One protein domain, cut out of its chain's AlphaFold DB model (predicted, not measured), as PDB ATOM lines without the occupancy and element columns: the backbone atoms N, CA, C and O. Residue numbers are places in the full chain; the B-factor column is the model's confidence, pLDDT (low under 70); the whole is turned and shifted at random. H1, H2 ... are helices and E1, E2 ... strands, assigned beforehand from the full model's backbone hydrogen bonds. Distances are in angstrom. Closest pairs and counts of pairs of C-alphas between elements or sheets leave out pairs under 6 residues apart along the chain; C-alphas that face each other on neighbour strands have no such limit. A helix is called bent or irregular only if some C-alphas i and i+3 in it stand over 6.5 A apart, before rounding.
ATOM      1  N   ILE A   2     161.387 269.981 321.664       87.81
ATOM      2  CA  ILE A   2     160.631 270.786 320.687       87.81
ATOM      3  C   ILE A   2     160.069 269.931 319.536       87.81
ATOM      4  O   ILE A   2     158.892 270.038 319.211       87.81
ATOM      5  N   LEU A   3     160.859 268.988 319.009       89.75
ATOM      6  CA  LEU A   3     160.432 268.078 317.940       89.75
ATOM      7  C   LEU A   3     159.155 267.287 318.283       89.75
ATOM      8  O   LEU A   3     158.275 267.155 317.441       89.75
ATOM      9  N   LYS A   4     159.016 266.791 319.524       89.81
ATOM     10  CA  LYS A   4     157.815 266.040 319.935       89.81
ATOM     11  C   LYS A   4     156.562 266.913 319.877       89.81
ATOM     12  O   LYS A   4     155.516 266.406 319.503       89.81
ATOM     13  N   LYS A   5     156.669 268.203 320.223       90.50
ATOM     14  CA  LYS A   5     155.544 269.150 320.186       90.50
ATOM     15  C   LYS A   5     155.023 269.318 318.754       90.50
ATOM     16  O   LYS A   5     153.822 269.222 318.545       90.50
ATOM     17  N   TYR A   6     155.927 269.480 317.785       90.88
ATOM     18  CA  TYR A   6     155.565 269.598 316.368       90.88
ATOM     19  C   TYR A   6     155.001 268.296 315.785       90.88
ATOM     20  O   TYR A   6     153.981 268.311 315.104       90.88
ATOM     21  N   LEU A   7     155.623 267.151 316.082       92.12
ATOM     22  CA  LEU A   7     155.181 265.863 315.535       92.12
ATOM     23  C   LEU A   7     153.899 265.323 316.188       92.12
ATOM     24  O   LEU A   7     153.221 264.487 315.594       92.12
ATOM     25  N   HIS A   8     153.567 265.752 317.409       91.00
ATOM     26  CA  HIS A   8     152.381 265.265 318.116       91.00
ATOM     27  C   HIS A   8     151.091 265.595 317.363       91.00
ATOM     28  O   HIS A   8     150.258 264.712 317.193       91.00
ATOM     29  N   GLN A   9     150.971 266.825 316.855       87.19
ATOM     30  CA  GLN A   9     149.822 267.233 316.044       87.19
ATOM     31  C   GLN A   9     149.711 266.388 314.774       87.19
ATOM     32  O   GLN A   9     148.628 265.970 314.406       87.19
ATOM     33  N   LEU A  10     150.828 266.045 314.132       89.62
ATOM     34  CA  LEU A  10     150.797 265.212 312.928       89.62
ATOM     35  C   LEU A  10     150.241 263.809 313.210       89.62
ATOM     36  O   LEU A  10     149.487 263.269 312.407       89.62
ATOM     37  N   LYS A  11     150.522 263.233 314.383       84.19
ATOM     38  CA  LYS A  11     149.967 261.924 314.760       84.19
ATOM     39  C   LYS A  11     148.445 261.902 314.888       84.19
ATOM     40  O   LYS A  11     147.873 260.822 314.764       84.19
ATOM     41  N   THR A  12     147.794 263.035 315.150       86.06
ATOM     42  CA  THR A  12     146.330 263.070 315.289       86.06
ATOM     43  C   THR A  12     145.614 263.015 313.942       86.06
ATOM     44  O   THR A  12     144.437 262.681 313.908       86.06
ATOM     45  N   TYR A  13     146.310 263.272 312.830       87.81
ATOM     46  CA  TYR A  13     145.728 263.293 311.481       87.81
ATOM     47  C   TYR A  13     145.644 261.918 310.794       87.81
ATOM     48  O   TYR A  13     145.419 261.856 309.592       87.81
ATOM     49  N   ASN A  14     145.832 260.816 311.530       85.44
ATOM     50  CA  ASN A  14     145.740 259.436 311.027       85.44
ATOM     51  C   ASN A  14     146.485 259.182 309.695       85.44
ATOM     52  O   ASN A  14     146.006 258.465 308.822       85.44
ATOM     53  N   LEU A  15     147.656 259.802 309.540       91.62
ATOM     54  CA  LEU A  15     148.486 259.691 308.343       91.62
ATOM     55  C   LEU A  15     149.207 258.340 308.266       91.62
ATOM     56  O   LEU A  15     149.600 257.787 309.293       91.62
ATOM     57  N   ASP A  16     149.423 257.838 307.050       94.50
ATOM     58  CA  ASP A  16     150.221 256.632 306.789       94.50
ATOM     59  C   ASP A  16     151.692 256.948 306.467       94.50
ATOM     60  O   ASP A  16     152.575 256.115 306.671       94.50
ATOM     61  N   THR A  17     151.973 258.173 306.010       94.38
ATOM     62  CA  THR A  17     153.270 258.580 305.471       94.38
ATOM     63  C   THR A  17     153.579 260.023 305.852       94.38
ATOM     64  O   THR A  17     152.747 260.917 305.717       94.38
ATOM     65  N   LEU A  18     154.812 260.266 306.294       94.62
ATOM     66  CA  LEU A  18     155.361 261.587 306.569       94.62
ATOM     67  C   LEU A  18     156.542 261.860 305.634       94.62
ATOM     68  O   LEU A  18     157.565 261.177 305.705       94.62
ATOM     69  N   ILE A  19     156.425 262.893 304.800       94.50
ATOM     70  CA  ILE A  19     157.511 263.346 303.923       94.50
ATOM     71  C   ILE A  19     158.396 264.343 304.680       94.50
ATOM     72  O   ILE A  19     157.931 265.368 305.177       94.50
ATOM     73  N   LEU A  20     159.698 264.070 304.729       94.62
ATOM     74  CA  LEU A  20     160.710 265.004 305.209       94.62
ATOM     75  C   LEU A  20     161.025 266.010 304.094       94.62
ATOM     76  O   LEU A  20     161.922 265.790 303.284       94.62
ATOM     77  N   GLY A  21     160.241 267.088 304.038       91.88
ATOM     78  CA  GLY A  21     160.271 268.072 302.948       91.88
ATOM     79  C   GLY A  21     161.430 269.074 302.975       91.88
ATOM     80  O   GLY A  21     161.603 269.816 302.017       91.88
ATOM     81  N   CYS A  22     162.239 269.103 304.035       92.75
ATOM     82  CA  CYS A  22     163.424 269.955 304.126       92.75
ATOM     83  C   CYS A  22     164.691 269.094 304.123       92.75
ATOM     84  O   CYS A  22     164.760 268.086 304.831       92.75
ATOM     85  N   THR A  23     165.715 269.525 303.381       91.81
ATOM     86  CA  THR A  23     167.019 268.843 303.253       91.81
ATOM     87  C   THR A  23     167.690 268.552 304.601       91.81
ATOM     88  O   THR A  23     168.398 267.557 304.741       91.81
ATOM     89  N   HIS A  24     167.398 269.359 305.624       92.44
ATOM     90  CA  HIS A  24     167.972 269.248 306.965       92.44
ATOM     91  C   HIS A  24     167.372 268.115 307.810       92.44
ATOM     92  O   HIS A  24     168.000 267.627 308.752       92.44
ATOM     93  N   TYR A  25     166.148 267.683 307.509       93.06
ATOM     94  CA  TYR A  25     165.421 266.729 308.353       93.06
ATOM     95  C   TYR A  25     165.965 265.301 308.260       93.06
ATOM     96  O   TYR A  25     165.683 264.484 309.139       93.06
ATOM     97  N   SER A  26     166.788 265.013 307.252       88.50
ATOM     98  CA  SER A  26     167.534 263.759 307.113       88.50
ATOM     99  C   SER A  26     168.358 263.430 308.369       88.50
ATOM    100  O   SER A  26     168.316 262.292 308.839       88.50
ATOM    101  N   LEU A  27     168.987 264.429 309.004       90.25
ATOM    102  CA  LEU A  27     169.738 264.260 310.259       90.25
ATOM    103  C   LEU A  27     168.861 263.804 311.433       90.25
ATOM    104  O   LEU A  27     169.318 263.100 312.332       90.25
ATOM    105  N   LEU A  28     167.584 264.189 311.426       92.38
ATOM    106  CA  LEU A  28     166.624 263.854 312.476       92.38
ATOM    107  C   LEU A  28     165.805 262.602 312.150       92.38
ATOM    108  O   LEU A  28     165.026 262.165 313.001       92.38
ATOM    109  N   LYS A  29     165.982 262.000 310.965       92.31
ATOM    110  CA  LYS A  29     165.152 260.899 310.448       92.31
ATOM    111  C   LYS A  29     164.952 259.784 311.469       92.31
ATOM    112  O   LYS A  29     163.813 259.456 311.769       92.31
ATOM    113  N   LYS A  30     166.029 259.289 312.091       92.62
ATOM    114  CA  LYS A  30     165.953 258.217 313.104       92.62
ATOM    115  C   LYS A  30     165.102 258.604 314.322       92.62
ATOM    116  O   LYS A  30     164.361 257.783 314.857       92.62
ATOM    117  N   ILE A  31     165.202 259.856 314.774       94.50
ATOM    118  CA  ILE A  31     164.439 260.364 315.925       94.50
ATOM    119  C   ILE A  31     162.967 260.544 315.538       94.50
ATOM    120  O   ILE A  31     162.081 260.187 316.318       94.50
ATOM    121  N   ILE A  32     162.709 261.061 314.334       94.81
ATOM    122  CA  ILE A  32     161.363 261.226 313.779       94.81
ATOM    123  C   ILE A  32     160.701 259.854 313.606       94.81
ATOM    124  O   ILE A  32     159.613 259.657 314.128       94.81
ATOM    125  N   GLU A  33     161.369 258.882 312.981       94.75
ATOM    126  CA  GLU A  33     160.893 257.497 312.822       94.75
ATOM    127  C   GLU A  33     160.551 256.854 314.165       94.75
ATOM    128  O   GLU A  33     159.453 256.322 314.342       94.75
ATOM    129  N   LYS A  34     161.455 256.963 315.148       94.06
ATOM    130  CA  LYS A  34     161.211 256.447 316.501       94.06
ATOM    131  C   LYS A  34     159.985 257.095 317.138       94.06
ATOM    132  O   LYS A  34     159.221 256.414 317.816       94.06
ATOM    133  N   TYR A  35     159.805 258.402 316.950       93.44
ATOM    134  CA  TYR A  35     158.648 259.097 317.494       93.44
ATOM    135  C   TYR A  35     157.365 258.705 316.764       93.44
ATOM    136  O   TYR A  35     156.399 258.367 317.438       93.44
ATOM    137  N   MET A  36     157.335 258.722 315.431       92.44
ATOM    138  CA  MET A  36     156.144 258.433 314.623       92.44
ATOM    139  C   MET A  36     155.691 256.970 314.747       92.44
ATOM    140  O   MET A  36     154.490 256.702 314.738       92.44
ATOM    141  N   GLY A  37     156.625 256.051 315.006       92.00
ATOM    142  CA  GLY A  37     156.346 254.631 315.200       92.00
ATOM    143  C   GLY A  37     156.154 253.881 313.880       92.00
ATOM    144  O   GLY A  37     156.162 254.464 312.803       92.00
ATOM    145  N   LYS A  38     155.968 252.558 313.960       90.12
ATOM    146  CA  LYS A  38     155.981 251.669 312.779       90.12
ATOM    147  C   LYS A  38     154.797 251.842 311.821       90.12
ATOM    148  O   LYS A  38     154.887 251.393 310.687       90.12
ATOM    149  N   ARG A  39     153.694 252.452 312.272       90.19
ATOM    150  CA  ARG A  39     152.496 252.669 311.441       90.19
ATOM    151  C   ARG A  39     152.683 253.766 310.397       90.19
ATOM    152  O   ARG A  39     151.937 253.791 309.432       90.19
ATOM    153  N   ILE A  40     153.646 254.662 310.612       94.50
ATOM    154  CA  ILE A  40     153.848 255.838 309.775       94.50
ATOM    155  C   ILE A  40     155.176 255.691 309.050       94.50
ATOM    156  O   ILE A  40     156.244 255.682 309.668       94.50
ATOM    157  N   ARG A  41     155.117 255.610 307.725       93.94
ATOM    158  CA  ARG A  41     156.296 255.588 306.869       93.94
ATOM    159  C   ARG A  41     156.931 256.975 306.838       93.94
ATOM    160  O   ARG A  41     156.327 257.926 306.363       93.94
ATOM    161  N   VAL A  42     158.174 257.101 307.285       94.81
ATOM    162  CA  VAL A  42     158.935 258.351 307.139       94.81
ATOM    163  C   VAL A  42     159.751 258.286 305.852       94.81
ATOM    164  O   VAL A  42     160.592 257.402 305.686       94.81
ATOM    165  N   PHE A  43     159.499 259.211 304.932       93.50
ATOM    166  CA  PHE A  43     160.107 259.236 303.603       93.50
ATOM    167  C   PHE A  43     160.958 260.492 303.412       93.50
ATOM    168  O   PHE A  43     160.503 261.593 303.715       93.50
ATOM    169  N   CYS A  44     162.188 260.353 302.906       91.25
ATOM    170  CA  CYS A  44     163.065 261.494 302.648       91.25
ATOM    171  C   CYS A  44     162.986 261.932 301.183       91.25
ATOM    172  O   CYS A  44     163.092 261.107 300.277       91.25
ATOM    173  N   SER A  45     162.823 263.234 300.938       88.56
ATOM    174  CA  SER A  45     162.739 263.778 299.577       88.56
ATOM    175  C   SER A  45     164.027 263.567 298.771       88.56
ATOM    176  O   SER A  45     163.951 263.344 297.561       88.56
ATOM    177  N   SER A  46     165.193 263.540 299.429       88.19
ATOM    178  CA  SER A  46     166.480 263.248 298.786       88.19
ATOM    179  C   SER A  46     166.505 261.868 298.127       88.19
ATOM    180  O   SER A  46     167.048 261.725 297.037       88.19
ATOM    181  N   ASP A  47     165.857 260.864 298.730       89.44
ATOM    182  CA  ASP A  47     165.805 259.509 298.169       89.44
ATOM    183  C   ASP A  47     165.047 259.485 296.835       89.44
ATOM    184  O   ASP A  47     165.393 258.726 295.928       89.44
ATOM    185  N   CYS A  48     164.011 260.323 296.703       91.06
ATOM    186  CA  CYS A  48     163.273 260.485 295.453       91.06
ATOM    187  C   CYS A  48     164.150 261.141 294.383       91.06
ATOM    188  O   CYS A  48     164.266 260.606 293.280       91.06
ATOM    189  N   ALA A  49     164.803 262.255 294.728       92.75
ATOM    190  CA  ALA A  49     165.662 262.994 293.809       92.75
ATOM    191  C   ALA A  49     166.795 262.114 293.258       92.75
ATOM    192  O   ALA A  49     166.965 262.027 292.043       92.75
ATOM    193  N   THR A  50     167.493 261.370 294.121       93.38
ATOM    194  CA  THR A  50     168.581 260.475 293.698       93.38
ATOM    195  C   THR A  50     168.083 259.357 292.782       93.38
ATOM    196  O   THR A  50     168.683 259.097 291.741       93.38
ATOM    197  N   ARG A  51     166.956 258.707 293.113       95.75
ATOM    198  CA  ARG A  51     166.374 257.660 292.249       95.75
ATOM    199  C   ARG A  51     165.966 258.210 290.885       95.75
ATOM    200  O   ARG A  51     166.172 257.538 289.879       95.75
ATOM    201  N   LYS A  52     165.401 259.419 290.856       97.00
ATOM    202  CA  LYS A  52     165.008 260.096 289.618       97.00
ATOM    203  C   LYS A  52     166.213 260.497 288.776       97.00
ATOM    204  O   LYS A  52     166.140 260.339 287.566       97.00
ATOM    205  N   LEU A  53     167.314 260.930 289.387       96.62
ATOM    206  CA  LEU A  53     168.560 261.205 288.671       96.62
ATOM    207  C   LEU A  53     169.132 259.936 288.019       96.62
ATOM    208  O   LEU A  53     169.477 259.958 286.841       96.62
ATOM    209  N   VAL A  54     169.170 258.815 288.747       96.25
ATOM    210  CA  VAL A  54     169.624 257.524 288.193       96.25
ATOM    211  C   VAL A  54     168.745 257.082 287.022       96.25
ATOM    212  O   VAL A  54     169.258 256.670 285.985       96.25
ATOM    213  N   ASP A  55     167.423 257.163 287.178       98.19
ATOM    214  CA  ASP A  55     166.473 256.857 286.103       98.19
ATOM    215  C   ASP A  55     166.656 257.783 284.891       98.19
ATOM    216  O   ASP A  55     166.647 257.327 283.751       98.19
ATOM    217  N   TYR A  56     166.874 259.074 285.139       97.94
ATOM    218  CA  TYR A  56     167.111 260.056 284.092       97.94
ATOM    219  C   TYR A  56     168.351 259.708 283.268       97.94
ATOM    220  O   TYR A  56     168.241 259.622 282.050       97.94
ATOM    221  N   LEU A  57     169.492 259.436 283.906       97.19
ATOM    222  CA  LEU A  57     170.732 259.098 283.196       97.19
ATOM    223  C   LEU A  57     170.622 257.782 282.416       97.19
ATOM    224  O   LEU A  57     171.146 257.682 281.314       97.19
ATOM    225  N   LYS A  58     169.872 256.794 282.921       97.44
ATOM    226  CA  LYS A  58     169.599 255.553 282.170       97.44
ATOM    227  C   LYS A  58     168.796 255.784 280.891       97.44
ATOM    228  O   LYS A  58     168.981 255.057 279.922       97.44
ATOM    229  N   ARG A  59     167.879 256.754 280.906       98.19
ATOM    230  CA  ARG A  59     167.049 257.114 279.745       98.19
ATOM    231  C   ARG A  59     167.755 258.042 278.756       98.19
ATOM    232  O   ARG A  59     167.255 258.184 277.650       98.19
ATOM    233  N   HIS A  60     168.879 258.639 279.153       98.06
ATOM    234  CA  HIS A  60     169.648 259.602 278.360       98.06
ATOM    235  C   HIS A  60     171.122 259.170 278.286       98.06
ATOM    236  O   HIS A  60     171.987 259.803 278.907       98.06
ATOM    237  N   PRO A  61     171.425 258.059 277.583       97.00
ATOM    238  CA  PRO A  61     172.791 257.553 277.460       97.00
ATOM    239  C   PRO A  61     173.750 258.578 276.836       97.00
ATOM    240  O   PRO A  61     174.930 258.583 277.167       97.00
ATOM    241  N   GLU A  62     173.256 259.488 275.995       97.56
ATOM    242  CA  GLU A  62     174.037 260.568 275.390       97.56
ATOM    243  C   GLU A  62     174.589 261.566 276.415       97.56
ATOM    244  O   GLU A  62     175.676 262.100 276.217       97.56
ATOM    245  N   ILE A  63     173.870 261.791 277.521       96.62
ATOM    246  CA  ILE A  63     174.351 262.604 278.645       96.62
ATOM    247  C   ILE A  63     175.243 261.742 279.533       96.62
ATOM    248  O   ILE A  63     176.328 262.158 279.922       96.62
ATOM    249  N   GLU A  64     174.797 260.525 279.850       95.56
ATOM    250  CA  GLU A  64     175.489 259.616 280.766       95.56
ATOM    251  C   GLU A  64     176.928 259.308 280.329       95.56
ATOM    252  O   GLU A  64     177.816 259.303 281.187       95.56
ATOM    253  N   GLN A  65     177.152 259.146 279.020       95.00
ATOM    254  CA  GLN A  65     178.457 258.875 278.408       95.00
ATOM    255  C   GLN A  65     179.404 260.082 278.413       95.00
ATOM    256  O   GLN A  65     180.617 259.900 278.356       95.00
ATOM    257  N   GLN A  66     178.872 261.305 278.480       94.75
ATOM    258  CA  GLN A  66     179.679 262.529 278.559       94.75
ATOM    259  C   GLN A  66     180.141 262.832 279.987       94.75
ATOM    260  O   GLN A  66     181.054 263.631 280.182       94.75
ATOM    261  N   LEU A  67     179.504 262.226 280.992       92.31
ATOM    262  CA  LEU A  67     179.866 262.439 282.386       92.31
ATOM    263  C   LEU A  67     181.144 261.678 282.729       92.31
ATOM    264  O   LEU A  67     181.210 260.455 282.574       92.31
ATOM    265  N   GLU A  68     182.111 262.388 283.303       88.44
ATOM    266  CA  GLU A  68     183.274 261.757 283.916       88.44
ATOM    267  C   GLU A  68     182.835 260.760 284.994       88.44
ATOM    268  O   GLU A  68     181.998 261.043 285.859       88.44
ATOM    269  N   LYS A  69     183.400 259.554 284.930       83.44
ATOM    270  CA  LYS A  69     183.188 258.499 285.921       83.44
ATOM    271  C   LYS A  69     184.394 258.494 286.848       83.44
ATOM    272  O   LYS A  69     185.403 257.860 286.557       83.44
ATOM    273  N   GLY A  70     184.299 259.245 287.937       78.81
ATOM    274  CA  GLY A  70     185.372 259.375 288.916       78.81
ATOM    275  C   GLY A  70     184.847 259.645 290.320       78.81
ATOM    276  O   GLY A  70     183.689 260.010 290.512       78.81
TER     277      GLY A  70
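AT A GLANCE: This is residues 2 to 70 of the 105 residues of an uncharacterized protein of Candidatus Peregrinibacteria bacterium CG08_land_8_20_14_0_20_41_10 (UniProt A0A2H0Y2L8). The model is a small head with one long helical arm: in the head, the two short parallel strands E1 and E2 lie side by side, H2 packs on them, and H1 meets H2 near the last residues of both, while H3 follows E2 with no residue between, at a changed direction, and leads away from the head. Residues 47 to 53 of H3 stick out, and at the far end of this arm come the four-residue H4 and a tail with no named element, residues 65 to 70. The printed part has 69 residues, with four named helices and two named strands in the order H1, E1, H2, E2, H3, H4; the sheet's order is E1, E2, parallel, and the class is mostly helix. The whole is only just extended, close to loose, with a radius of gyration of the C-alphas of 16.9 A, and it spans 49 by 22 by 16 A, the arm making much of the length.

IN THESE COORDINATES: Find C-alpha 2 at (160.631, 270.786, 320.687); from there H1, residues 2 to 12, runs 17.1 A to C-alpha 12. H1 is neither bent nor irregular, but only just: C-alphas 6 and 9 are 6.2 A apart. Read on to E1, residues 17 to 20, 9.8 A long. Next comes H2, residues 23 to 36, 18.9 A long; it is irregular, with C-alphas 27 and 30 at 7.7 A, and its line is a rough one. E2, residues 41 to 44, is 9.9 A long. With no residue between, H3, the longest helix, residues 45 to 59, begins with C-alpha 45 at (162.739, 263.778, 299.577) and runs 21.4 A. H4, residues 61 to 64, is 4.7 A long and ends with C-alpha 64 at (175.489, 259.616, 280.766).

HOW THE PARTS SIT: Look first at E1 and E2, parallel neighbours with 24 degrees between their directions. C-alphas 18 and 42 face each other at 4.9 A, and within hydrogen-bond range are N 18 and O 41 at 2.8 A and N 43 and O 18 at 2.9 A. E1, H2 and E2 form a strand-helix-strand unit, two parallel neighbour strands with a helix between them along the chain, and its crossover is right-handed. The closest C-alphas of H2 and E2 are those of Glu 33 and Val 42, 6.1 A apart; those of E1 and H2 are Leu 20 and Ser 26, 7.2 A apart. H1 and H2 touch, H2 with residues 32 to 36 alone, and their closest C-alphas are those of Lys 11 and Met 36, 7.1 A apart. Their lines stand at a steep tilt of 62 degrees, the same way. H2 and H3 are close but not clearly touching, with the closest C-alphas, those of Thr 23 and Ser 46, 7.2 A apart. H3 and H4 only just touch, with 3 pairs of C-alphas within 8 A, only at the corner by their link, where H3 takes part with residues 57 to 58 alone; the closest C-alphas are those of Leu 57 and Glu 64, 5.4 A apart. H1 is apart from E2, H3 and H4. In H3 every O i to N i+4 pair is within hydrogen-bond range, against 4 of 7 in H1 and 6 of 10 in H2, and H4 is too short for such a pair.

THE WHOLE: Go from end to end and you find the two farthest C-alphas, those of Thr 12 and Gln 66, 49.6 A apart. Residues 47 to 53, which belong to H3, stand free, and so do residues 58 to 63, of which 61 to 63 belong to H4. The five links between the named elements are tight, and the printed part, residues 2 to 70, has no cut. The mean pLDDT of the printed part is 92.4, and no printed residue is under 70.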